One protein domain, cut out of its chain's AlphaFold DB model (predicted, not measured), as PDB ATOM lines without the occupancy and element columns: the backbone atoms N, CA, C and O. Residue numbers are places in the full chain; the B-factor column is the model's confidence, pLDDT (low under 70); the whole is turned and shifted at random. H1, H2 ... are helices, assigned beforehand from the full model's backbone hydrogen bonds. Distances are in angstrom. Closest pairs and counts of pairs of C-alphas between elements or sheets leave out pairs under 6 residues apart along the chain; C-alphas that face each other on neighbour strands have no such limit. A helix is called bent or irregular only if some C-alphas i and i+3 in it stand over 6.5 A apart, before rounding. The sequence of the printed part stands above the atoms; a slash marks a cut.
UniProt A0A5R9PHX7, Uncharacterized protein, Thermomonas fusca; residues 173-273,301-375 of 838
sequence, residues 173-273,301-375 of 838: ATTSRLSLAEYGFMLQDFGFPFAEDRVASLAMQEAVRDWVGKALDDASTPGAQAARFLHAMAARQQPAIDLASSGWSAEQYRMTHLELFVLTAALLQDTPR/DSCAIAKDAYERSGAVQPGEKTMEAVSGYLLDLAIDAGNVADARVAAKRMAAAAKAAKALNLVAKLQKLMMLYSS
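This is residues 173 to 273 and 301 to 375 of the 838 residues of an uncharacterized protein of Thermomonas fusca (UniProt A0A5R9PHX7). Three helices, H3, H4 and H7, lie side by side in a layer, neighbours running opposite ways, and H1, H2 and H6 cross over one side of it. H7 is much the longest helix, and the H5 residues 301 to 309 stick out from this body as an arm. The printed part has 176 residues with seven named helices, H1 to H7 in order, and no named strand: the class is all helix, the packing mostly crossed. It is compact, with a radius of gyration of the C-alphas of 16.5 A and spans of 50 by 44 by 32 A.

Find C-alpha 180 at (233.283, 265.230, 235.675); there H1 begins, residues 180 to 189. H2 is residues 200 to 217, 25.9 A from first to last C-alpha, and H3 is residues 224 to 234. H4 follows at residues 257 to 269, 17.8 A long. After the cut, look for C-alpha 301 at (224.477, 296.611, 214.287), where H5, residues 301 to 312, begins. H6 is residues 327 to 334. H7, residues 343 to 373, runs 45.7 A to C-alpha 373 at (238.991, 274.194, 218.532); it is neither bent nor irregular, but only just: C-alphas 369 and 372 are 6.4 A apart.

Start at H1, which touches H2 residues 200 to 205 at a steep tilt of 55 degrees; the closest C-alphas, of Ala 181 and Ser 201, are 4.1 A apart. H2 touches H3 with residues 208 to 216, closest at Ala 215 and Ala 224, 4.6 A between C-alphas. H3 and H4 form a helical hairpin at a shallow tilt of 22 degrees, with the C-alphas of Ala 226 and Val 262 closest at 5.9 A. H4 touches H7 residues 357 to 371, opposite ways at 26 degrees, a shallow tilt; closest are the C-alphas of Thr 264 and Leu 360, 6.8 A. H6 touches H7 about perpendicular, at 83 degrees, with the C-alphas of Leu 331 and Arg 349 closest at 7.5 A. H5 touches no helix. In H1 to H6 every O i to N i+4 pair is within hydrogen-bond range; in H7, 25 of 27 are.

The C-alphas farthest apart, of Gly 247 and Asp 301, are 53.5 A apart. Residues 274 to 300 are not printed, and C-alphas 273 and 301 are 30.9 A apart across the cut. The links H3 to H4 and H5 to H6 are long. Residues 178 to 179 pair with 254 to 255, antiparallel. Mean pLDDT of the printed part is 74.9; 72 residues are under 70, among them 301 to 347.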
ATOM      1  N   ALA A 173     237.576 257.440 222.693       75.25
ATOM      2  CA  ALA A 173     238.637 256.507 223.066       75.25
ATOM      3  C   ALA A 173     240.004 257.187 223.242       75.25
ATOM      4  O   ALA A 173     240.826 256.702 224.013       75.25
ATOM      5  N   THR A 174     240.253 258.284 222.523       67.25
ATOM      6  CA  THR A 174     241.573 258.927 222.424       67.25
ATOM      7  C   THR A 174     241.602 260.331 223.005       67.25
ATOM      8  O   THR A 174     242.665 260.800 223.401       67.25
ATOM      9  N   THR A 175     240.452 261.000 223.073       71.69
ATOM     10  CA  THR A 175     240.324 262.382 223.519       71.69
ATOM     11  C   THR A 175     239.247 262.534 224.569       71.69
ATOM     12  O   THR A 175     238.174 261.931 224.529       71.69
ATOM     13  N   SER A 176     239.541 263.410 225.513       77.56
ATOM     14  CA  SER A 176     238.573 263.898 226.472       77.56
ATOM     15  C   SER A 176     238.996 265.292 226.896       77.56
ATOM     16  O   SER A 176     240.187 265.592 226.939       77.56
ATOM     17  N   ARG A 177     238.025 266.161 227.151       81.25
ATOM     18  CA  ARG A 177     238.291 267.591 227.351       81.25
ATOM     19  C   ARG A 177     238.191 267.978 228.814       81.25
ATOM     20  O   ARG A 177     238.941 268.821 229.285       81.25
ATOM     21  N   LEU A 178     237.253 267.357 229.523       88.94
ATOM     22  CA  LEU A 178     236.929 267.715 230.893       88.94
ATOM     23  C   LEU A 178     236.517 266.476 231.679       88.94
ATOM     24  O   LEU A 178     235.608 265.753 231.273       88.94
ATOM     25  N   SER A 179     237.142 266.234 232.823       93.06
ATOM     26  CA  SER A 179     236.615 265.272 233.792       93.06
ATOM     27  C   SER A 179     235.306 265.769 234.411       93.06
ATOM     28  O   SER A 179     235.042 266.972 234.484       93.06
ATOM     29  N   LEU A 180     234.478 264.854 234.915       94.50
ATOM     30  CA  LEU A 180     233.283 265.230 235.675       94.50
ATOM     31  C   LEU A 180     233.640 266.071 236.911       94.50
ATOM     32  O   LEU A 180     232.891 266.977 237.282       94.50
ATOM     33  N   ALA A 181     234.801 265.815 237.520       94.38
ATOM     34  CA  ALA A 181     235.318 266.609 238.629       94.38
ATOM     35  C   ALA A 181     235.560 268.070 238.221       94.38
ATOM     36  O   ALA A 181     235.065 268.989 238.876       94.38
ATOM     37  N   GLU A 182     236.280 268.284 237.119       92.56
ATOM     38  CA  GLU A 182     236.537 269.618 236.572       92.56
ATOM     39  C   GLU A 182     235.244 270.313 236.149       92.56
ATOM     40  O   GLU A 182     235.081 271.499 236.424       92.56
ATOM     41  N   TYR A 183     234.282 269.578 235.586       93.50
ATOM     42  CA  TYR A 183     232.953 270.116 235.301       93.50
ATOM     43  C   TYR A 183     232.247 270.624 236.560       93.50
ATOM     44  O   TYR A 183     231.717 271.736 236.569       93.50
ATOM     45  N   GLY A 184     232.297 269.856 237.651       92.56
ATOM     46  CA  GLY A 184     231.769 270.277 238.948       92.56
ATOM     47  C   GLY A 184     232.428 271.558 239.464       92.56
ATOM     48  O   GLY A 184     231.730 272.483 239.882       92.56
ATOM     49  N   PHE A 185     233.757 271.659 239.389       92.94
ATOM     50  CA  PHE A 185     234.472 272.877 239.788       92.94
ATOM     51  C   PHE A 185     234.150 274.071 238.885       92.94
ATOM     52  O   PHE A 185     233.942 275.170 239.393       92.94
ATOM     53  N   MET A 186     234.017 273.860 237.574       89.00
ATOM     54  CA  MET A 186     233.617 274.906 236.633       89.00
ATOM     55  C   MET A 186     232.224 275.444 236.955       89.00
ATOM     56  O   MET A 186     232.017 276.657 237.033       89.00
ATOM     57  N   LEU A 187     231.267 274.551 237.209       87.19
ATOM     58  CA  LEU A 187     229.932 274.937 237.650       87.19
ATOM     59  C   LEU A 187     229.994 275.734 238.959       87.19
ATOM     60  O   LEU A 187     229.358 276.785 239.066       87.19
ATOM     61  N   GLN A 188     230.784 275.282 239.935       87.62
ATOM     62  CA  GLN A 188     230.953 275.967 241.217       87.62
ATOM     63  C   GLN A 188     231.529 277.379 241.035       87.62
ATOM     64  O   GLN A 188     231.022 278.335 241.629       87.62
ATOM     65  N   ASP A 189     232.540 277.528 240.180       85.69
ATOM     66  CA  ASP A 189     233.168 278.807 239.843       85.69
ATOM     67  C   ASP A 189     232.183 279.770 239.165       85.69
ATOM     68  O   ASP A 189     232.176 280.968 239.469       85.69
ATOM     69  N   PHE A 190     231.277 279.244 238.333       82.75
ATOM     70  CA  PHE A 190     230.166 279.998 237.744       82.75
ATOM     71  C   PHE A 190     228.981 280.229 238.692       82.75
ATOM     72  O   PHE A 190     227.987 280.857 238.315       82.75
ATOM     73  N   GLY A 191     229.106 279.809 239.951       82.69
ATOM     74  CA  GLY A 191     228.139 280.076 241.008       82.69
ATOM     75  C   GLY A 191     227.009 279.055 241.094       82.69
ATOM     76  O   GLY A 191     225.974 279.368 241.692       82.69
ATOM     77  N   PHE A 192     227.190 277.859 240.527       83.50
ATOM     78  CA  PHE A 192     226.288 276.737 240.758       83.50
ATOM     79  C   PHE A 192     226.226 276.436 242.266       83.50
ATOM     80  O   PHE A 192     227.266 276.369 242.931       83.50
ATOM     81  N   PRO A 193     225.021 276.305 242.842       82.44
ATOM     82  CA  PRO A 193     224.820 276.308 244.285       82.44
ATOM     83  C   PRO A 193     225.046 274.922 244.910       82.44
ATOM     84  O   PRO A 193     224.123 274.351 245.480       82.44
ATOM     85  N   PHE A 194     226.264 274.384 244.818       82.31
ATOM     86  CA  PHE A 194     226.648 273.199 245.596       82.31
ATOM     87  C   PHE A 194     226.566 273.481 247.108       82.31
ATOM     88  O   PHE A 194     226.796 274.617 247.540       82.31
ATOM     89  N   ALA A 195     226.269 272.455 247.910       80.19
ATOM     90  CA  ALA A 195     226.234 272.556 249.368       80.19
ATOM     91  C   ALA A 195     227.602 273.012 249.903       80.19
ATOM     92  O   ALA A 195     228.641 272.559 249.421       80.19
ATOM     93  N   GLU A 196     227.619 273.916 250.890       80.12
ATOM     94  CA  GLU A 196     228.866 274.535 251.377       80.12
ATOM     95  C   GLU A 196     229.848 273.523 251.999       80.12
ATOM     96  O   GLU A 196     231.048 273.794 252.059       80.12
ATOM     97  N   ASP A 197     229.353 272.378 252.464       81.19
ATOM     98  CA  ASP A 197     230.104 271.289 253.087       81.19
ATOM     99  C   ASP A 197     230.478 270.160 252.114       81.19
ATOM    100  O   ASP A 197     231.204 269.237 252.489       81.19
ATOM    101  N   ARG A 198     230.034 270.237 250.854       80.25
ATOM    102  CA  ARG A 198     230.294 269.213 249.841       80.25
ATOM    103  C   ARG A 198     231.296 269.686 248.797       80.25
ATOM    104  O   ARG A 198     231.234 270.800 248.282       80.25
ATOM    105  N   VAL A 199     232.217 268.795 248.436       88.50
ATOM    106  CA  VAL A 199     233.119 269.010 247.299       88.50
ATOM    107  C   VAL A 199     232.317 268.844 246.008       88.50
ATOM    108  O   VAL A 199     231.635 267.834 245.837       88.50
ATOM    109  N   ALA A 200     232.405 269.820 245.098       88.19
ATOM    110  CA  ALA A 200     231.618 269.840 243.861       88.19
ATOM    111  C   ALA A 200     231.811 268.574 243.007       88.19
ATOM    112  O   ALA A 200     230.839 268.048 242.470       88.19
ATOM    113  N   SER A 201     233.036 268.038 242.937       91.38
ATOM    114  CA  SER A 201     233.330 266.795 242.211       91.38
ATOM    115  C   SER A 201     232.569 265.588 242.767       91.38
ATOM    116  O   SER A 201     231.948 264.854 242.002       91.38
ATOM    117  N   LEU A 202     232.545 265.417 244.092       86.75
ATOM    118  CA  LEU A 202     231.823 264.325 244.749       86.75
ATOM    119  C   LEU A 202     230.304 264.469 244.579       86.75
ATOM    120  O   LEU A 202     229.620 263.489 244.300       86.75
ATOM    121  N   ALA A 203     229.781 265.693 244.698       87.19
ATOM    122  CA  ALA A 203     228.359 265.957 244.481       87.19
ATOM    123  C   ALA A 203     227.930 265.611 243.044       87.19
ATOM    124  O   ALA A 203     226.899 264.971 242.848       87.19
ATOM    125  N   MET A 204     228.744 265.976 242.047       92.06
ATOM    126  CA  MET A 204     228.500 265.607 240.650       92.06
ATOM    127  C   MET A 204     228.591 264.097 240.423       92.06
ATOM    128  O   MET A 204     227.756 263.548 239.707       92.06
ATOM    129  N   GLN A 205     229.568 263.420 241.034       94.00
ATOM    130  CA  GLN A 205     229.721 261.969 240.928       94.00
ATOM    131  C   GLN A 205     228.471 261.228 241.397       94.00
ATOM    132  O   GLN A 205     227.940 260.393 240.672       94.00
ATOM    133  N   GLU A 206     228.009 261.531 242.610       88.94
ATOM    134  CA  GLU A 206     226.841 260.876 243.193       88.94
ATOM    135  C   GLU A 206     225.590 261.156 242.371       88.94
ATOM    136  O   GLU A 206     224.837 260.237 242.064       88.94
ATOM    137  N   ALA A 207     225.406 262.405 241.946       87.31
ATOM    138  CA  ALA A 207     224.238 262.759 241.166       87.31
ATOM    139  C   ALA A 207     224.210 262.079 239.792       87.31
ATOM    140  O   ALA A 207     223.155 261.592 239.390       87.31
ATOM    141  N   VAL A 208     225.347 262.004 239.088       94.38
ATOM    142  CA  VAL A 208     225.442 261.262 237.819       94.38
ATOM    143  C   VAL A 208     225.221 259.773 238.054       94.38
ATOM    144  O   VAL A 208     224.437 259.172 237.326       94.38
ATOM    145  N   ARG A 209     225.846 259.189 239.083       95.06
ATOM    146  CA  ARG A 209     225.691 257.768 239.409       95.06
ATOM    147  C   ARG A 209     224.238 257.396 239.639       95.06
ATOM    148  O   ARG A 209     223.728 256.464 239.025       95.06
ATOM    149  N   ASP A 210     223.564 258.142 240.498       89.75
ATOM    150  CA  ASP A 210     222.198 257.814 240.857       89.75
ATOM    151  C   ASP A 210     221.217 258.119 239.709       89.75
ATOM    152  O   ASP A 210     220.245 257.388 239.518       89.75
ATOM    153  N   TRP A 211     221.466 259.175 238.919       93.12
ATOM    154  CA  TRP A 211     220.679 259.481 237.719       93.12
ATOM    155  C   TRP A 211     220.806 258.379 236.667       93.12
ATOM    156  O   TRP A 211     219.795 257.938 236.122       93.12
ATOM    157  N   VAL A 212     222.024 257.885 236.428       95.25
ATOM    158  CA  VAL A 212     222.275 256.750 235.534       95.25
ATOM    159  C   VAL A 212     221.620 255.482 236.071       95.25
ATOM    160  O   VAL A 212     220.910 254.830 235.311       95.25
ATOM    161  N   GLY A 213     221.776 255.159 237.360       94.75
ATOM    162  CA  GLY A 213     221.147 253.983 237.972       94.75
ATOM    163  C   GLY A 213     219.628 253.972 237.777       94.75
ATOM    164  O   GLY A 213     219.080 253.037 237.202       94.75
ATOM    165  N   LYS A 214     218.954 255.079 238.116       91.56
ATOM    166  CA  LYS A 214     217.504 255.229 237.898       91.56
ATOM    167  C   LYS A 214     217.115 255.151 236.432       91.56
ATOM    168  O   LYS A 214     216.107 254.541 236.097       91.56
ATOM    169  N   ALA A 215     217.892 255.778 235.553       93.19
ATOM    170  CA  ALA A 215     217.620 255.722 234.130       93.19
ATOM    171  C   ALA A 215     217.772 254.300 233.587       93.19
ATOM    172  O   ALA A 215     217.021 253.927 232.693       93.19
ATOM    173  N   LEU A 216     218.718 253.497 234.078       94.12
ATOM    174  CA  LEU A 216     218.857 252.094 233.686       94.12
ATOM    175  C   LEU A 216     217.647 251.271 234.150       94.12
ATOM    176  O   LEU A 216     217.090 250.542 233.328       94.12
ATOM    177  N   ASP A 217     217.179 251.490 235.379       94.88
ATOM    178  CA  ASP A 217     216.007 250.810 235.949       94.88
ATOM    179  C   ASP A 217     214.682 251.222 235.278       94.88
ATOM    180  O   ASP A 217     213.827 250.382 234.996       94.88
ATOM    181  N   ASP A 218     214.512 252.513 234.979       94.25
ATOM    182  CA  ASP A 218     213.280 253.087 234.440       94.25
ATOM    183  C   ASP A 218     213.556 254.035 233.262       94.25
ATOM    184  O   ASP A 218     214.053 255.157 233.412       94.25
ATOM    185  N   ALA A 219     213.151 253.596 232.065       92.69
ATOM    186  CA  ALA A 219     213.287 254.349 230.817       92.69
ATOM    187  C   ALA A 219     212.442 255.630 230.766       92.69
ATOM    188  O   ALA A 219     212.685 256.471 229.901       92.69
ATOM    189  N   SER A 220     211.441 255.751 231.641       90.75
ATOM    190  CA  SER A 220     210.574 256.922 231.745       90.75
ATOM    191  C   SER A 220     211.138 258.012 232.657       90.75
ATOM    192  O   SER A 220     210.607 259.125 232.662       90.75
ATOM    193  N   THR A 221     212.240 257.733 233.369       87.56
ATOM    194  CA  THR A 221     212.959 258.739 234.159       87.56
ATOM    195  C   THR A 221     213.287 259.952 233.275       87.56
ATOM    196  O   THR A 221     213.829 259.783 232.176       87.56
ATOM    197  N   PRO A 222     212.991 261.186 233.710       85.38
ATOM    198  CA  PRO A 222     213.341 262.374 232.943       85.38
ATOM    199  C   PRO A 222     214.849 262.434 232.646       85.38
ATOM    200  O   PRO A 222     215.700 262.128 233.485       85.38
ATOM    201  N   GLY A 223     215.187 262.713 231.386       89.19
ATOM    202  CA  GLY A 223     216.565 262.649 230.902       89.19
ATOM    203  C   GLY A 223     217.151 261.234 230.755       89.19
ATOM    204  O   GLY A 223     218.340 261.122 230.471       89.19
ATOM    205  N   ALA A 224     216.374 260.146 230.887       91.25
ATOM    206  CA  ALA A 224     216.904 258.775 230.817       91.25
ATOM    207  C   ALA A 224     217.710 258.486 229.542       91.25
ATOM    208  O   ALA A 224     218.711 257.774 229.596       91.25
ATOM    209  N   GLN A 225     217.311 259.045 228.394       94.19
ATOM    210  CA  GLN A 225     218.060 258.879 227.142       94.19
ATOM    211  C   GLN A 225     219.466 259.483 227.236       94.19
ATOM    212  O   GLN A 225     220.434 258.831 226.853       94.19
ATOM    213  N   ALA A 226     219.589 260.683 227.811       95.00
ATOM    214  CA  ALA A 226     220.875 261.327 228.045       95.00
ATOM    215  C   ALA A 226     221.724 260.521 229.041       95.00
ATOM    216  O   ALA A 226     222.872 260.210 228.744       95.00
ATOM    217  N   ALA A 227     221.149 260.102 230.173       95.56
ATOM    218  CA  ALA A 227     221.857 259.319 231.190       95.56
ATOM    219  C   ALA A 227     222.428 258.012 230.622       95.56
ATOM    220  O   ALA A 227     223.606 257.699 230.794       95.56
ATOM    221  N   ARG A 228     221.594 257.254 229.896       96.12
ATOM    222  CA  ARG A 228     221.992 255.974 229.303       96.12
ATOM    223  C   ARG A 228     223.008 256.154 228.176       96.12
ATOM    224  O   ARG A 228     223.846 255.274 227.999       96.12
ATOM    225  N   PHE A 229     222.950 257.261 227.429       96.81
ATOM    226  CA  PHE A 229     223.982 257.610 226.452       96.81
ATOM    227  C   PHE A 229     225.331 257.880 227.131       96.81
ATOM    228  O   PHE A 229     226.333 257.290 226.737       96.81
ATOM    229  N   LEU A 230     225.360 258.720 228.173       96.88
ATOM    230  CA  LEU A 230     226.590 259.017 228.920       96.88
ATOM    231  C   LEU A 230     227.200 257.743 229.516       96.88
ATOM    232  O   LEU A 230     228.402 257.524 229.410       96.88
ATOM    233  N   HIS A 231     226.365 256.861 230.069       97.06
ATOM    234  CA  HIS A 231     226.789 255.547 230.558       97.06
ATOM    235  C   HIS A 231     227.380 254.669 229.451       97.06
ATOM    236  O   HIS A 231     228.450 254.090 229.615       97.06
ATOM    237  N   ALA A 232     226.728 254.624 228.285       96.31
ATOM    238  CA  ALA A 232     227.225 253.888 227.128       96.31
ATOM    239  C   ALA A 232     228.578 254.424 226.626       96.31
ATOM    240  O   ALA A 232     229.449 253.637 226.265       96.31
ATOM    241  N   MET A 233     228.778 255.744 226.631       95.94
ATOM    242  CA  MET A 233     230.050 256.373 226.265       95.94
ATOM    243  C   MET A 233     231.141 256.129 227.317       95.94
ATOM    244  O   MET A 233     232.287 255.854 226.961       95.94
ATOM    245  N   ALA A 234     230.802 256.175 228.608       95.12
ATOM    246  CA  ALA A 234     231.712 255.852 229.709       95.12
ATOM    247  C   ALA A 234     232.210 254.397 229.645       95.12
ATOM    248  O   ALA A 234     233.397 254.132 229.846       95.12
ATOM    249  N   ALA A 235     231.339 253.465 229.249       94.38
ATOM    250  CA  ALA A 235     231.688 252.063 229.022       94.38
ATOM    251  C   ALA A 235     232.691 251.853 227.867       94.38
ATOM    252  O   ALA A 235     233.299 250.789 227.769       94.38
ATOM    253  N   ARG A 236     232.881 252.851 226.989       92.38
ATOM    254  CA  ARG A 236     233.876 252.833 225.900       92.38
ATOM    255  C   ARG A 236     235.204 253.500 226.265       92.38
ATOM    256  O   ARG A 236     236.123 253.479 225.450       92.38
ATOM    257  N   GLN A 237     235.325 254.083 227.460       89.44
ATOM    258  CA  GLN A 237     236.610 254.604 227.934       89.44
ATOM    259  C   GLN A 237     237.582 253.475 228.255       89.44
ATOM    260  O   GLN A 237     237.193 252.317 228.400       89.44
ATOM    261  N   GLN A 238     238.864 253.814 228.361       82.94
ATOM    262  CA  GLN A 238     239.902 252.886 228.791       82.94
ATOM    263  C   GLN A 238     240.562 253.421 230.074       82.94
ATOM    264  O   GLN A 238     241.279 254.420 230.017       82.94
ATOM    265  N   PRO A 239     240.336 252.785 231.245       85.75
ATOM    266  CA  PRO A 239     239.463 251.625 231.467       85.75
ATOM    267  C   PRO A 239     237.972 251.963 231.294       85.75
ATOM    268  O   PRO A 239     237.581 253.122 231.430       85.75
ATOM    269  N   ALA A 240     237.154 250.943 231.018       89.88
ATOM    270  CA  ALA A 240     235.704 251.099 230.935       89.88
ATOM    271  C   ALA A 240     235.143 251.501 232.303       89.88
ATOM    272  O   ALA A 240     235.566 250.966 233.331       89.88
ATOM    273  N   ILE A 241     234.199 252.442 232.313       93.12
ATOM    274  CA  ILE A 241     233.600 252.972 233.539       93.12
ATOM    275  C   ILE A 241     232.118 252.615 233.564       93.12
ATOM    276  O   ILE A 241     231.370 252.978 232.658       93.12
ATOM    277  N   ASP A 242     231.692 251.941 234.629       96.31
ATOM    278  CA  ASP A 242     230.280 251.787 234.971       96.31
ATOM    279  C   ASP A 242     229.841 252.987 235.819       96.31
ATOM    280  O   ASP A 242     230.148 253.039 237.016       96.31
ATOM    281  N   LEU A 243     229.127 253.941 235.206       96.50
ATOM    282  CA  LEU A 243     228.668 255.147 235.898       96.50
ATOM    283  C   LEU A 243     227.644 254.848 236.998       96.50
ATOM    284  O   LEU A 243     227.563 255.637 237.934       96.50
ATOM    285  N   ALA A 244     226.907 253.734 236.942       96.38
ATOM    286  CA  ALA A 244     225.956 253.339 237.984       96.38
ATOM    287  C   ALA A 244     226.647 252.721 239.214       96.38
ATOM    288  O   ALA A 244     226.087 252.716 240.313       96.38
ATOM    289  N   SER A 245     227.879 252.229 239.059       94.94
ATOM    290  CA  SER A 245     228.647 251.637 240.156       94.94
ATOM    291  C   SER A 245     229.214 252.685 241.127       94.94
ATOM    292  O   SER A 245     229.346 253.870 240.822       94.94
ATOM    293  N   SER A 246     229.611 252.253 242.325       91.50
ATOM    294  CA  SER A 246     230.368 253.080 243.280       91.50
ATOM    295  C   SER A 246     231.891 252.976 243.110       91.50
ATOM    296  O   SER A 246     232.625 253.616 243.859       91.50
ATOM    297  N   GLY A 247     232.366 252.168 242.152       89.25
ATOM    298  CA  GLY A 247     233.782 251.824 241.979       89.25
ATOM    299  C   GLY A 247     234.618 252.848 241.210       89.25
ATOM    300  O   GLY A 247     235.829 252.666 241.100       89.25
ATOM    301  N   TRP A 248     233.997 253.906 240.687       93.88
ATOM    302  CA  TRP A 248     234.670 254.957 239.924       93.88
ATOM    303  C   TRP A 248     234.777 256.274 240.710       93.88
ATOM    304  O   TRP A 248     234.160 256.421 241.764       93.88
ATOM    305  N   SER A 249     235.557 257.241 240.216       92.44
ATOM    306  CA  SER A 249     235.643 258.609 240.758       92.44
ATOM    307  C   SER A 249     235.398 259.675 239.685       92.44
ATOM    308  O   SER A 249     235.640 259.440 238.501       92.44
ATOM    309  N   ALA A 250     234.950 260.873 240.078       92.88
ATOM    310  CA  ALA A 250     234.659 261.972 239.146       92.88
ATOM    311  C   ALA A 250     235.839 262.364 238.232       92.88
ATOM    312  O   ALA A 250     235.631 262.879 237.136       92.88
ATOM    313  N   GLU A 251     237.074 262.134 238.672       91.19
ATOM    314  CA  GLU A 251     238.299 262.386 237.906       91.19
ATOM    315  C   GLU A 251     238.524 261.346 236.797       91.19
ATOM    316  O   GLU A 251     239.216 261.625 235.818       91.19
ATOM    317  N   GLN A 252     237.952 260.147 236.945       90.44
ATOM    318  CA  GLN A 252     238.087 259.058 235.979       90.44
ATOM    319  C   GLN A 252     237.147 259.236 234.784       90.44
ATOM    320  O   GLN A 252     237.550 258.952 233.658       90.44
ATOM    321  N   TYR A 253     235.918 259.721 235.000       94.31
ATOM    322  CA  TYR A 253     234.968 259.943 233.907       94.31
ATOM    323  C   TYR A 253     235.312 261.225 233.149       94.31
ATOM    324  O   TYR A 253     234.968 262.332 233.573       94.31
ATOM    325  N   ARG A 254     236.017 261.072 232.026       91.94
ATOM    326  CA  ARG A 254     236.419 262.191 231.166       91.94
ATOM    327  C   ARG A 254     235.468 262.352 229.984       91.94
ATOM    328  O   ARG A 254     235.286 261.412 229.221       91.94
ATOM    329  N   MET A 255     234.874 263.523 229.813       93.62
ATOM    330  CA  MET A 255     233.820 263.788 228.833       93.62
ATOM    331  C   MET A 255     234.356 264.464 227.564       93.62
ATOM    332  O   MET A 255     235.243 265.322 227.608       93.62
ATOM    333  N   THR A 256     233.767 264.078 226.438       92.12
ATOM    334  CA  THR A 256     233.762 264.802 225.158       92.12
ATOM    335  C   THR A 256     232.847 266.036 225.247       92.12
ATOM    336  O   THR A 256     232.006 266.144 226.142       92.12
ATOM    337  N   HIS A 257     232.957 266.972 224.307       89.44
ATOM    338  CA  HIS A 257     232.001 268.058 224.095       89.44
ATOM    339  C   HIS A 257     230.593 267.530 223.816       89.44
ATOM    340  O   HIS A 257     229.628 268.141 224.271       89.44
ATOM    341  N   LEU A 258     230.451 266.401 223.114       93.56
ATOM    342  CA  LEU A 258     229.143 265.777 222.912       93.56
ATOM    343  C   LEU A 258     228.526 265.346 224.245       93.56
ATOM    344  O   LEU A 258     227.390 265.705 224.541       93.56
ATOM    345  N   GLU A 259     229.281 264.646 225.087       95.12
ATOM    346  CA  GLU A 259     228.819 264.250 226.422       95.12
ATOM    347  C   GLU A 259     228.540 265.461 227.320       95.12
ATOM    348  O   GLU A 259     227.519 265.498 228.002       95.12
ATOM    349  N   LEU A 260     229.395 266.488 227.273       92.50
ATOM    350  CA  LEU A 260     229.192 267.741 227.999       92.50
ATOM    351  C   LEU A 260     227.911 268.459 227.548       92.50
ATOM    352  O   LEU A 260     227.166 268.972 228.387       92.50
ATOM    353  N   PHE A 261     227.640 268.470 226.237       91.06
ATOM    354  CA  PHE A 261     226.413 269.025 225.667       91.06
ATOM    355  C   PHE A 261     225.197 268.247 226.161       91.06
ATOM    356  O   PHE A 261     224.260 268.847 226.672       91.06
ATOM    357  N   VAL A 262     225.226 266.915 226.042       93.75
ATOM    358  CA  VAL A 262     224.128 266.025 226.442       93.75
ATOM    359  C   VAL A 262     223.834 266.160 227.934       93.75
ATOM    360  O   VAL A 262     222.673 266.303 228.316       93.75
ATOM    361  N   LEU A 263     224.873 266.189 228.774       93.00
ATOM    362  CA  LEU A 263     224.737 266.422 230.209       93.00
ATOM    363  C   LEU A 263     224.116 267.798 230.479       93.00
ATOM    364  O   LEU A 263     223.108 267.889 231.171       93.00
ATOM    365  N   THR A 264     224.659 268.867 229.893       88.44
ATOM    366  CA  THR A 264     224.157 270.238 230.098       88.44
ATOM    367  C   THR A 264     222.716 270.401 229.604       88.44
ATOM    368  O   THR A 264     221.904 271.049 230.265       88.44
ATOM    369  N   ALA A 265     222.370 269.790 228.469       87.00
ATOM    370  CA  ALA A 265     221.021 269.789 227.919       87.00
ATOM    371  C   ALA A 265     220.045 269.070 228.857       87.00
ATOM    372  O   ALA A 265     219.000 269.634 229.175       87.00
ATOM    373  N   ALA A 266     220.404 267.891 229.374       87.88
ATOM    374  CA  ALA A 266     219.588 267.171 230.352       87.88
ATOM    375  C   ALA A 266     219.361 267.999 231.628       87.88
ATOM    376  O   ALA A 266     218.231 268.131 232.092       87.88
ATOM    377  N   LEU A 267     220.412 268.651 232.141       82.00
ATOM    378  CA  LEU A 267     220.320 269.532 233.312       82.00
ATOM    379  C   LEU A 267     219.365 270.714 233.108       82.00
ATOM    380  O   LEU A 267     218.750 271.191 234.063       82.00
ATOM    381  N   LEU A 268     219.254 271.207 231.877       76.06
ATOM    382  CA  LEU A 268     218.402 272.341 231.549       76.06
ATOM    383  C   LEU A 268     216.983 271.932 231.120       76.06
ATOM    384  O   LEU A 268     216.057 272.709 231.336       76.06
ATOM    385  N   GLN A 269     216.770 270.753 230.527       73.00
ATOM    386  CA  GLN A 269     215.435 270.305 230.102       73.00
ATOM    387  C   GLN A 269     214.452 270.146 231.257       73.00
ATOM    388  O   GLN A 269     213.270 270.447 231.103       73.00
ATOM    389  N   ASP A 270     214.954 269.761 232.422       62.91
ATOM    390  CA  ASP A 270     214.170 269.637 233.649       62.91
ATOM    391  C   ASP A 270     214.052 270.936 234.450       62.91
ATOM    392  O   ASP A 270     213.633 270.937 235.618       62.91
ATOM    393  N   THR A 271     214.414 272.068 233.838       56.88
ATOM    394  CA  THR A 271     213.970 273.365 234.337       56.88
ATOM    395  C   THR A 271     212.546 273.616 233.832       56.88
ATOM    396  O   THR A 271     212.292 273.550 232.627       56.88
ATOM    397  N   PRO A 272     211.573 273.856 234.729       52.28
ATOM    398  CA  PRO A 272     210.174 273.993 234.347       52.28
ATOM    399  C   PRO A 272     210.008 275.115 233.320       52.28
ATOM    400  O   PRO A 272     210.325 276.278 233.584       52.28
ATOM    401  N   ARG A 273     209.477 274.769 232.140       50.53
ATOM    402  CA  ARG A 273     209.056 275.755 231.143       50.53
ATOM    403  C   ARG A 273     207.895 276.544 231.730       50.53
ATOM    404  O   ARG A 273     206.796 276.015 231.895       50.53
ATOM    405  N   ASP A 301     225.705 297.422 214.143       54.84
ATOM    406  CA  ASP A 301     224.477 296.611 214.287       54.84
ATOM    407  C   ASP A 301     224.679 295.079 214.241       54.84
ATOM    408  O   ASP A 301     223.887 294.316 214.800       54.84
ATOM    409  N   SER A 302     225.772 294.601 213.641       47.47
ATOM    410  CA  SER A 302     226.168 293.192 213.607       47.47
ATOM    411  C   SER A 302     226.362 292.560 214.992       47.47
ATOM    412  O   SER A 302     225.945 291.418 215.190       47.47
ATOM    413  N   CYS A 303     226.945 293.264 215.972       48.84
ATOM    414  CA  CYS A 303     227.116 292.687 217.313       48.84
ATOM    415  C   CYS A 303     225.807 292.627 218.099       48.84
ATOM    416  O   CYS A 303     225.626 291.709 218.894       48.84
ATOM    417  N   ALA A 304     224.883 293.564 217.874       56.66
ATOM    418  CA  ALA A 304     223.576 293.540 218.523       56.66
ATOM    419  C   ALA A 304     222.764 292.318 218.068       56.66
ATOM    420  O   ALA A 304     222.208 291.612 218.902       56.66
ATOM    421  N   ILE A 305     222.782 292.004 216.768       54.16
ATOM    422  CA  ILE A 305     222.110 290.824 216.203       54.16
ATOM    423  C   ILE A 305     222.764 289.523 216.688       54.16
ATOM    424  O   ILE A 305     222.057 288.589 217.066       54.16
ATOM    425  N   ALA A 306     224.102 289.453 216.710       49.66
ATOM    426  CA  ALA A 306     224.815 288.292 217.244       49.66
ATOM    427  C   ALA A 306     224.525 288.095 218.735       49.66
ATOM    428  O   ALA A 306     224.201 286.984 219.141       49.66
ATOM    429  N   LYS A 307     224.577 289.167 219.534       53.50
ATOM    430  CA  LYS A 307     224.242 289.147 220.960       53.50
ATOM    431  C   LYS A 307     222.810 288.669 221.184       53.50
ATOM    432  O   LYS A 307     222.621 287.754 221.973       53.50
ATOM    433  N   ASP A 308     221.833 289.208 220.457       53.72
ATOM    434  CA  ASP A 308     220.428 288.807 220.570       53.72
ATOM    435  C   ASP A 308     220.208 287.345 220.166       53.72
ATOM    436  O   ASP A 308     219.532 286.602 220.874       53.72
ATOM    437  N   ALA A 309     220.785 286.898 219.047       50.97
ATOM    438  CA  ALA A 309     220.684 285.507 218.607       50.97
ATOM    439  C   ALA A 309     221.371 284.548 219.594       50.97
ATOM    440  O   ALA A 309     220.861 283.461 219.869       50.97
ATOM    441  N   TYR A 310     222.505 284.965 220.157       50.97
ATOM    442  CA  TYR A 310     223.284 284.194 221.115       50.97
ATOM    443  C   TYR A 310     222.601 284.113 222.482       50.97
ATOM    444  O   TYR A 310     222.485 283.023 223.043       50.97
ATOM    445  N   GLU A 311     222.076 285.232 222.988       54.31
ATOM    446  CA  GLU A 311     221.265 285.292 224.205       54.31
ATOM    447  C   GLU A 311     219.989 284.460 224.061       54.31
ATOM    448  O   GLU A 311     219.659 283.715 224.980       54.31
ATOM    449  N   ARG A 312     219.320 284.490 222.900       55.09
ATOM    450  CA  ARG A 312     218.131 283.660 222.635       55.09
ATOM    451  C   ARG A 312     218.447 282.167 222.536       55.09
ATOM    452  O   ARG A 312     217.650 281.365 223.002       55.09
ATOM    453  N   SER A 313     219.611 281.788 222.002       43.03
ATOM    454  CA  SER A 313     219.998 280.377 221.819       43.03
ATOM    455  C   SER A 313     220.338 279.610 223.114       43.03
ATOM    456  O   SER A 313     220.702 278.441 223.034       43.03
ATOM    457  N   GLY A 314     220.227 280.249 224.289       37.16
ATOM    458  CA  GLY A 314     220.469 279.629 225.603       37.16
ATOM    459  C   GLY A 314     219.704 280.255 226.782       37.16
ATOM    460  O   GLY A 314     219.990 279.943 227.939       37.16
ATOM    461  N   ALA A 315     218.753 281.164 226.540       39.28
ATOM    462  CA  ALA A 315     218.006 281.825 227.610       39.28
ATOM    463  C   ALA A 315     216.870 280.943 228.149       39.28
ATOM    464  O   ALA A 315     215.788 280.872 227.571       39.28
ATOM    465  N   VAL A 316     217.086 280.357 229.327       41.28
ATOM    466  CA  VAL A 316     216.008 279.878 230.201       41.28
ATOM    467  C   VAL A 316     215.621 281.027 231.138       41.28
ATOM    468  O   VAL A 316     216.453 281.499 231.915       41.28
ATOM    469  N   GLN A 317     214.383 281.530 231.054       41.22
ATOM    470  CA  GLN A 317     213.893 282.543 231.999       41.22
ATOM    471  C   GLN A 317     213.549 281.879 233.346       41.22
ATOM    472  O   GLN A 317     212.760 280.934 233.360       41.22
ATOM    473  N   PRO A 318     214.110 282.344 234.477       36.09
ATOM    474  CA  PRO A 318     213.775 281.802 235.788       36.09
ATOM    475  C   PRO A 318     212.391 282.290 236.225       36.09
ATOM    476  O   PRO A 318     212.116 283.489 236.191       36.09
ATOM    477  N   GLY A 319     211.544 281.388 236.716       40.16
ATOM    478  CA  GLY A 319     210.324 281.803 237.397       40.16
ATOM    479  C   GLY A 319     209.693 280.744 238.306       40.16
ATOM    480  O   GLY A 319     210.198 279.637 238.461       40.16
ATOM    481  N   GLU A 320     208.628 281.149 239.000       40.31
ATOM    482  CA  GLU A 320     208.386 280.797 240.407       40.31
ATOM    483  C   GLU A 320     207.616 279.498 240.727       40.31
ATOM    484  O   GLU A 320     207.139 279.383 241.853       40.31
ATOM    485  N   LYS A 321     207.436 278.493 239.852       37.81
ATOM    486  CA  LYS A 321     206.669 277.286 240.266       37.81
ATOM    487  C   LYS A 321     207.202 275.952 239.721       37.81
ATOM    488  O   LYS A 321     207.342 275.781 238.517       37.81
ATOM    489  N   THR A 322     207.430 275.048 240.688       40.66
ATOM    490  CA  THR A 322     207.606 273.575 240.657       40.66
ATOM    491  C   THR A 322     208.802 272.993 239.887       40.66
ATOM    492  O   THR A 322     208.765 272.862 238.671       40.66
ATOM    493  N   MET A 323     209.831 272.574 240.642       35.16
ATOM    494  CA  MET A 323     211.027 271.827 240.213       35.16
ATOM    495  C   MET A 323     211.074 270.477 240.941       35.16
ATOM    496  O   MET A 323     211.530 270.430 242.081       35.16
ATOM    497  N   GLU A 324     210.603 269.396 240.324       40.78
ATOM    498  CA  GLU A 324     210.606 268.070 240.976       40.78
ATOM    499  C   GLU A 324     211.322 266.967 240.187       40.78
ATOM    500  O   GLU A 324     211.684 265.960 240.778       40.78
ATOM    501  N   ALA A 325     211.612 267.134 238.894       42.38
ATOM    502  CA  ALA A 325     212.000 265.986 238.069       42.38
ATOM    503  C   ALA A 325     213.513 265.670 238.044       42.38
ATOM    504  O   ALA A 325     213.898 264.555 238.380       42.38
ATOM    505  N   VAL A 326     214.393 266.629 237.722       40.97
ATOM    506  CA  VAL A 326     215.868 266.411 237.754       40.97
ATOM    507  C   VAL A 326     216.617 267.577 238.376       40.97
ATOM    508  O   VAL A 326     217.581 267.363 239.109       40.97
ATOM    509  N   SER A 327     216.110 268.804 238.216       44.16
ATOM    510  CA  SER A 327     216.541 269.937 239.040       44.16
ATOM    511  C   SER A 327     216.193 269.712 240.511       44.16
ATOM    512  O   SER A 327     217.018 270.030 241.350       44.16
ATOM    513  N   GLY A 328     215.054 269.078 240.827       49.00
ATOM    514  CA  GLY A 328     214.734 268.605 242.179       49.00
ATOM    515  C   GLY A 328     215.774 267.615 242.700       49.00
ATOM    516  O   GLY A 328     216.290 267.808 243.781       49.00
ATOM    517  N   TYR A 329     216.197 266.638 241.898       49.09
ATOM    518  CA  TYR A 329     217.163 265.625 242.333       49.09
ATOM    519  C   TYR A 329     218.575 266.180 242.577       49.09
ATOM    520  O   TYR A 329     219.166 265.947 243.627       49.09
ATOM    521  N   LEU A 330     219.105 266.963 241.634       49.69
ATOM    522  CA  LEU A 330     220.431 267.576 241.742       49.69
ATOM    523  C   LEU A 330     220.469 268.770 242.698       49.69
ATOM    524  O   LEU A 330     221.472 268.936 243.389       49.69
ATOM    525  N   LEU A 331     219.406 269.584 242.782       52.09
ATOM    526  CA  LEU A 331     219.312 270.590 243.843       52.09
ATOM    527  C   LEU A 331     219.021 269.962 245.200       52.09
ATOM    528  O   LEU A 331     219.515 270.520 246.159       52.09
ATOM    529  N   ASP A 332     218.275 268.866 245.335       54.34
ATOM    530  CA  ASP A 332     218.050 268.235 246.647       54.34
ATOM    531  C   ASP A 332     219.312 267.498 247.137       54.34
ATOM    532  O   ASP A 332     219.563 267.449 248.337       54.34
ATOM    533  N   LEU A 333     220.173 267.016 246.226       49.78
ATOM    534  CA  LEU A 333     221.530 266.531 246.540       49.78
ATOM    535  C   LEU A 333     222.534 267.664 246.831       49.78
ATOM    536  O   LEU A 333     223.461 267.480 247.624       49.78
ATOM    537  N   ALA A 334     222.386 268.820 246.173       47.47
ATOM    538  CA  ALA A 334     223.240 269.999 246.356       47.47
ATOM    539  C   ALA A 334     222.754 270.944 247.467       47.47
ATOM    540  O   ALA A 334     223.494 271.813 247.914       47.47
ATOM    541  N   ILE A 335     221.516 270.809 247.915       51.88
ATOM    542  CA  ILE A 335     220.886 271.594 248.966       51.88
ATOM    543  C   ILE A 335     220.227 270.540 249.833       51.88
ATOM    544  O   ILE A 335     219.102 270.159 249.553       51.88
ATOM    545  N   ASP A 336     220.957 270.052 250.834       47.03
ATOM    546  CA  ASP A 336     220.521 269.048 251.809       47.03
ATOM    547  C   ASP A 336     219.181 269.465 252.455       47.03
ATOM    548  O   ASP A 336     219.121 270.174 253.465       47.03
ATOM    549  N   ALA A 337     218.078 269.155 251.779       46.03
ATOM    550  CA  ALA A 337     216.769 269.729 252.041       46.03
ATOM    551  C   ALA A 337     215.759 268.593 252.088       46.03
ATOM    552  O   ALA A 337     215.088 268.271 251.108       46.03
ATOM    553  N   GLY A 338     215.639 268.004 253.280       47.59
ATOM    554  CA  GLY A 338     214.523 267.129 253.616       47.59
ATOM    555  C   GLY A 338     213.166 267.781 253.316       47.59
ATOM    556  O   GLY A 338     213.064 268.988 253.103       47.59
ATOM    557  N   ASN A 339     212.106 266.974 253.302       50.22
ATOM    558  CA  ASN A 339     210.732 267.409 253.036       50.22
ATOM    559  C   ASN A 339     210.340 268.649 253.862       50.22
ATOM    560  O   ASN A 339     210.122 268.537 255.069       50.22
ATOM    561  N   VAL A 340     210.195 269.824 253.233       47.56
ATOM    562  CA  VAL A 340     209.660 271.008 253.924       47.56
ATOM    563  C   VAL A 340     208.637 271.746 253.070       47.56
ATOM    564  O   VAL A 340     208.954 272.306 252.026       47.56
ATOM    565  N   ALA A 341     207.416 271.842 253.595       54.25
ATOM    566  CA  ALA A 341     206.335 272.699 253.105       54.25
ATOM    567  C   ALA A 341     206.563 274.209 253.390       54.25
ATOM    568  O   ALA A 341     205.613 274.990 253.411       54.25
ATOM    569  N   ASP A 342     207.802 274.640 253.656       68.94
ATOM    570  CA  ASP A 342     208.124 276.018 254.045       68.94
ATOM    571  C   ASP A 342     208.435 276.889 252.812       68.94
ATOM    572  O   ASP A 342     209.372 276.634 252.049       68.94
ATOM    573  N   ALA A 343     207.682 277.980 252.653       62.94
ATOM    574  CA  ALA A 343     207.866 278.975 251.598       62.94
ATOM    575  C   ALA A 343     209.286 279.578 251.565       62.94
ATOM    576  O   ALA A 343     209.765 279.976 250.501       62.94
ATOM    577  N   ARG A 344     210.007 279.619 252.697       66.00
ATOM    578  CA  ARG A 344     211.412 280.063 252.726       66.00
ATOM    579  C   ARG A 344     212.358 279.069 252.061       66.00
ATOM    580  O   ARG A 344     213.328 279.493 251.433       66.00
ATOM    581  N   VAL A 345     212.087 277.772 252.193       67.19
ATOM    582  CA  VAL A 345     212.846 276.717 251.509       67.19
ATOM    583  C   VAL A 345     212.560 276.786 250.011       67.19
ATOM    584  O   VAL A 345     213.500 276.791 249.221       67.19
ATOM    585  N   ALA A 346     211.297 276.988 249.622       65.12
ATOM    586  CA  ALA A 346     210.918 277.202 248.225       65.12
ATOM    587  C   ALA A 346     211.620 278.424 247.598       65.12
ATOM    588  O   ALA A 346     212.203 278.313 246.522       65.12
ATOM    589  N   ALA A 347     211.655 279.570 248.288       66.62
ATOM    590  CA  ALA A 347     212.349 280.767 247.802       66.62
ATOM    591  C   ALA A 347     213.870 280.557 247.665       66.62
ATOM    592  O   ALA A 347     214.474 280.985 246.680       66.62
ATOM    593  N   LYS A 348     214.502 279.856 248.620       70.88
ATOM    594  CA  LYS A 348     215.920 279.472 248.514       70.88
ATOM    595  C   LYS A 348     216.168 278.531 247.334       70.88
ATOM    596  O   LYS A 348     217.140 278.742 246.613       70.88
ATOM    597  N   ARG A 349     215.282 277.554 247.103       67.62
ATOM    598  CA  ARG A 349     215.335 276.642 245.948       67.62
ATOM    599  C   ARG A 349     215.217 277.397 244.625       67.62
ATOM    600  O   ARG A 349     216.014 277.153 243.732       67.62
ATOM    601  N   MET A 350     214.312 278.372 244.510       66.06
ATOM    602  CA  MET A 350     214.197 279.205 243.301       66.06
ATOM    603  C   MET A 350     215.436 280.072 243.066       66.06
ATOM    604  O   MET A 350     215.933 280.158 241.944       66.06
ATOM    605  N   ALA A 351     215.977 280.692 244.119       69.50
ATOM    606  CA  ALA A 351     217.207 281.474 244.010       69.50
ATOM    607  C   ALA A 351     218.405 280.598 243.600       69.50
ATOM    608  O   ALA A 351     219.248 281.030 242.812       69.50
ATOM    609  N   ALA A 352     218.477 279.369 244.113       69.38
ATOM    610  CA  ALA A 352     219.465 278.380 243.708       69.38
ATOM    611  C   ALA A 352     219.263 277.942 242.247       69.38
ATOM    612  O   ALA A 352     220.222 277.960 241.481       69.38
ATOM    613  N   ALA A 353     218.028 277.669 241.823       67.31
ATOM    614  CA  ALA A 353     217.692 277.331 240.441       67.31
ATOM    615  C   ALA A 353     218.112 278.421 239.454       67.31
ATOM    616  O   ALA A 353     218.733 278.135 238.438       67.31
ATOM    617  N   ALA A 354     217.829 279.686 239.775       68.06
ATOM    618  CA  ALA A 354     218.217 280.816 238.938       68.06
ATOM    619  C   ALA A 354     219.747 280.938 238.816       68.06
ATOM    620  O   ALA A 354     220.265 281.224 237.736       68.06
ATOM    621  N   LYS A 355     220.487 280.691 239.907       71.19
ATOM    622  CA  LYS A 355     221.958 280.642 239.881       71.19
ATOM    623  C   LYS A 355     222.477 279.465 239.060       71.19
ATOM    624  O   LYS A 355     223.376 279.664 238.250       71.19
ATOM    625  N   ALA A 356     221.888 278.283 239.226       71.12
ATOM    626  CA  ALA A 356     222.222 277.088 238.459       71.12
ATOM    627  C   ALA A 356     221.984 277.308 236.958       71.12
ATOM    628  O   ALA A 356     222.899 277.115 236.166       71.12
ATOM    629  N   ALA A 357     220.814 277.820 236.568       69.69
ATOM    630  CA  ALA A 357     220.491 278.145 235.180       69.69
ATOM    631  C   ALA A 357     221.459 279.183 234.589       69.69
ATOM    632  O   ALA A 357     221.913 279.039 233.456       69.69
ATOM    633  N   LYS A 358     221.835 280.212 235.364       71.06
ATOM    634  CA  LYS A 358     222.844 281.193 234.941       71.06
ATOM    635  C   LYS A 358     224.216 280.547 234.724       71.06
ATOM    636  O   LYS A 358     224.854 280.843 233.716       71.06
ATOM    637  N   ALA A 359     224.658 279.689 235.644       68.38
ATOM    638  CA  ALA A 359     225.926 278.971 235.533       68.38
ATOM    639  C   ALA A 359     225.935 278.044 234.308       68.38
ATOM    640  O   ALA A 359     226.855 278.113 233.498       68.38
ATOM    641  N   LEU A 360     224.871 277.262 234.109       71.19
ATOM    642  CA  LEU A 360     224.708 276.373 232.955       71.19
ATOM    643  C   LEU A 360     224.668 277.143 231.628       71.19
ATOM    644  O   LEU A 360     225.275 276.711 230.654       71.19
ATOM    645  N   ASN A 361     224.034 278.318 231.586       67.56
ATOM    646  CA  ASN A 361     224.064 279.176 230.400       67.56
ATOM    647  C   ASN A 361     225.483 279.700 230.111       67.56
ATOM    648  O   ASN A 361     225.888 279.767 228.956       67.56
ATOM    649  N   LEU A 362     226.270 280.049 231.137       69.31
ATOM    650  CA  LEU A 362     227.675 280.437 230.946       69.31
ATOM    651  C   LEU A 362     228.519 279.275 230.413       69.31
ATOM    652  O   LEU A 362     229.288 279.487 229.481       69.31
ATOM    653  N   VAL A 363     228.325 278.059 230.933       70.06
ATOM    654  CA  VAL A 363     228.959 276.842 230.400       70.06
ATOM    655  C   VAL A 363     228.570 276.617 228.944       70.06
ATOM    656  O   VAL A 363     229.450 276.430 228.118       70.06
ATOM    657  N   ALA A 364     227.280 276.660 228.604       67.81
ATOM    658  CA  ALA A 364     226.818 276.436 227.235       67.81
ATOM    659  C   ALA A 364     227.412 277.469 226.264       67.81
ATOM    660  O   ALA A 364     227.814 277.138 225.150       67.81
ATOM    661  N   LYS A 365     227.523 278.726 226.705       67.75
ATOM    662  CA  LYS A 365     228.196 279.788 225.950       67.75
ATOM    663  C   LYS A 365     229.687 279.510 225.783       67.75
ATOM    664  O   LYS A 365     230.220 279.645 224.686       67.75
ATOM    665  N   LEU A 366     230.358 279.110 226.856       69.94
ATOM    666  CA  LEU A 366     231.763 278.739 226.802       69.94
ATOM    667  C   LEU A 366     231.964 277.577 225.827       69.94
ATOM    668  O   LEU A 366     232.736 277.700 224.890       69.94
ATOM    669  N   GLN A 367     231.171 276.516 225.951       69.50
ATOM    670  CA  GLN A 367     231.179 275.369 225.053       69.50
ATOM    671  C   GLN A 367     231.009 275.773 223.580       69.50
ATOM    672  O   GLN A 367     231.713 275.254 222.721       69.50
ATOM    673  N   LYS A 368     230.130 276.732 223.265       68.50
ATOM    674  CA  LYS A 368     229.980 277.242 221.893       68.50
ATOM    675  C   LYS A 368     231.218 277.959 221.368       68.50
ATOM    676  O   LYS A 368     231.567 277.779 220.206       68.50
ATOM    677  N   LEU A 369     231.890 278.738 222.211       65.88
ATOM    678  CA  LEU A 369     233.170 279.357 221.861       65.88
ATOM    679  C   LEU A 369     234.257 278.291 221.636       65.88
ATOM    680  O   LEU A 369     235.059 278.393 220.713       65.88
ATOM    681  N   MET A 370     234.225 277.247 222.459       69.06
ATOM    682  CA  MET A 370     235.173 276.141 222.468       69.06
ATOM    683  C   MET A 370     235.082 275.216 221.261       69.06
ATOM    684  O   MET A 370     236.091 274.686 220.799       69.06
ATOM    685  N   MET A 371     233.873 275.050 220.728       68.38
ATOM    686  CA  MET A 371     233.591 274.191 219.584       68.38
ATOM    687  C   MET A 371     234.483 274.506 218.364       68.38
ATOM    688  O   MET A 371     234.836 273.589 217.630       68.38
ATOM    689  N   LEU A 372     234.975 275.737 218.203       65.25
ATOM    690  CA  LEU A 372     235.926 276.110 217.142       65.25
ATOM    691  C   LEU A 372     237.257 275.331 217.167       65.25
ATOM    692  O   LEU A 372     237.818 275.052 216.114       65.25
ATOM    693  N   TYR A 373     237.730 274.929 218.348       69.56
ATOM    694  CA  TYR A 373     238.991 274.194 218.532       69.56
ATOM    695  C   TYR A 373     238.788 272.683 218.707       69.56
ATOM    696  O   TYR A 373     239.734 271.914 218.881       69.56
ATOM    697  N   SER A 374     237.535 272.229 218.669       70.69
ATOM    698  CA  SER A 374     237.200 270.806 218.764       70.69
ATOM    699  C   SER A 374     237.533 270.022 217.487       70.69
ATOM    700  O   SER A 374     237.677 268.801 217.538       70.69
ATOM    701  N   SER A 375     237.711 270.714 216.353       73.69
ATOM    702  CA  SER A 375     238.099 270.103 215.076       73.69
ATOM    703  C   SER A 375     239.461 269.402 215.158       73.69
ATOM    704  O   SER A 375     239.682 268.409 214.461       73.69
TER     705      SER A 375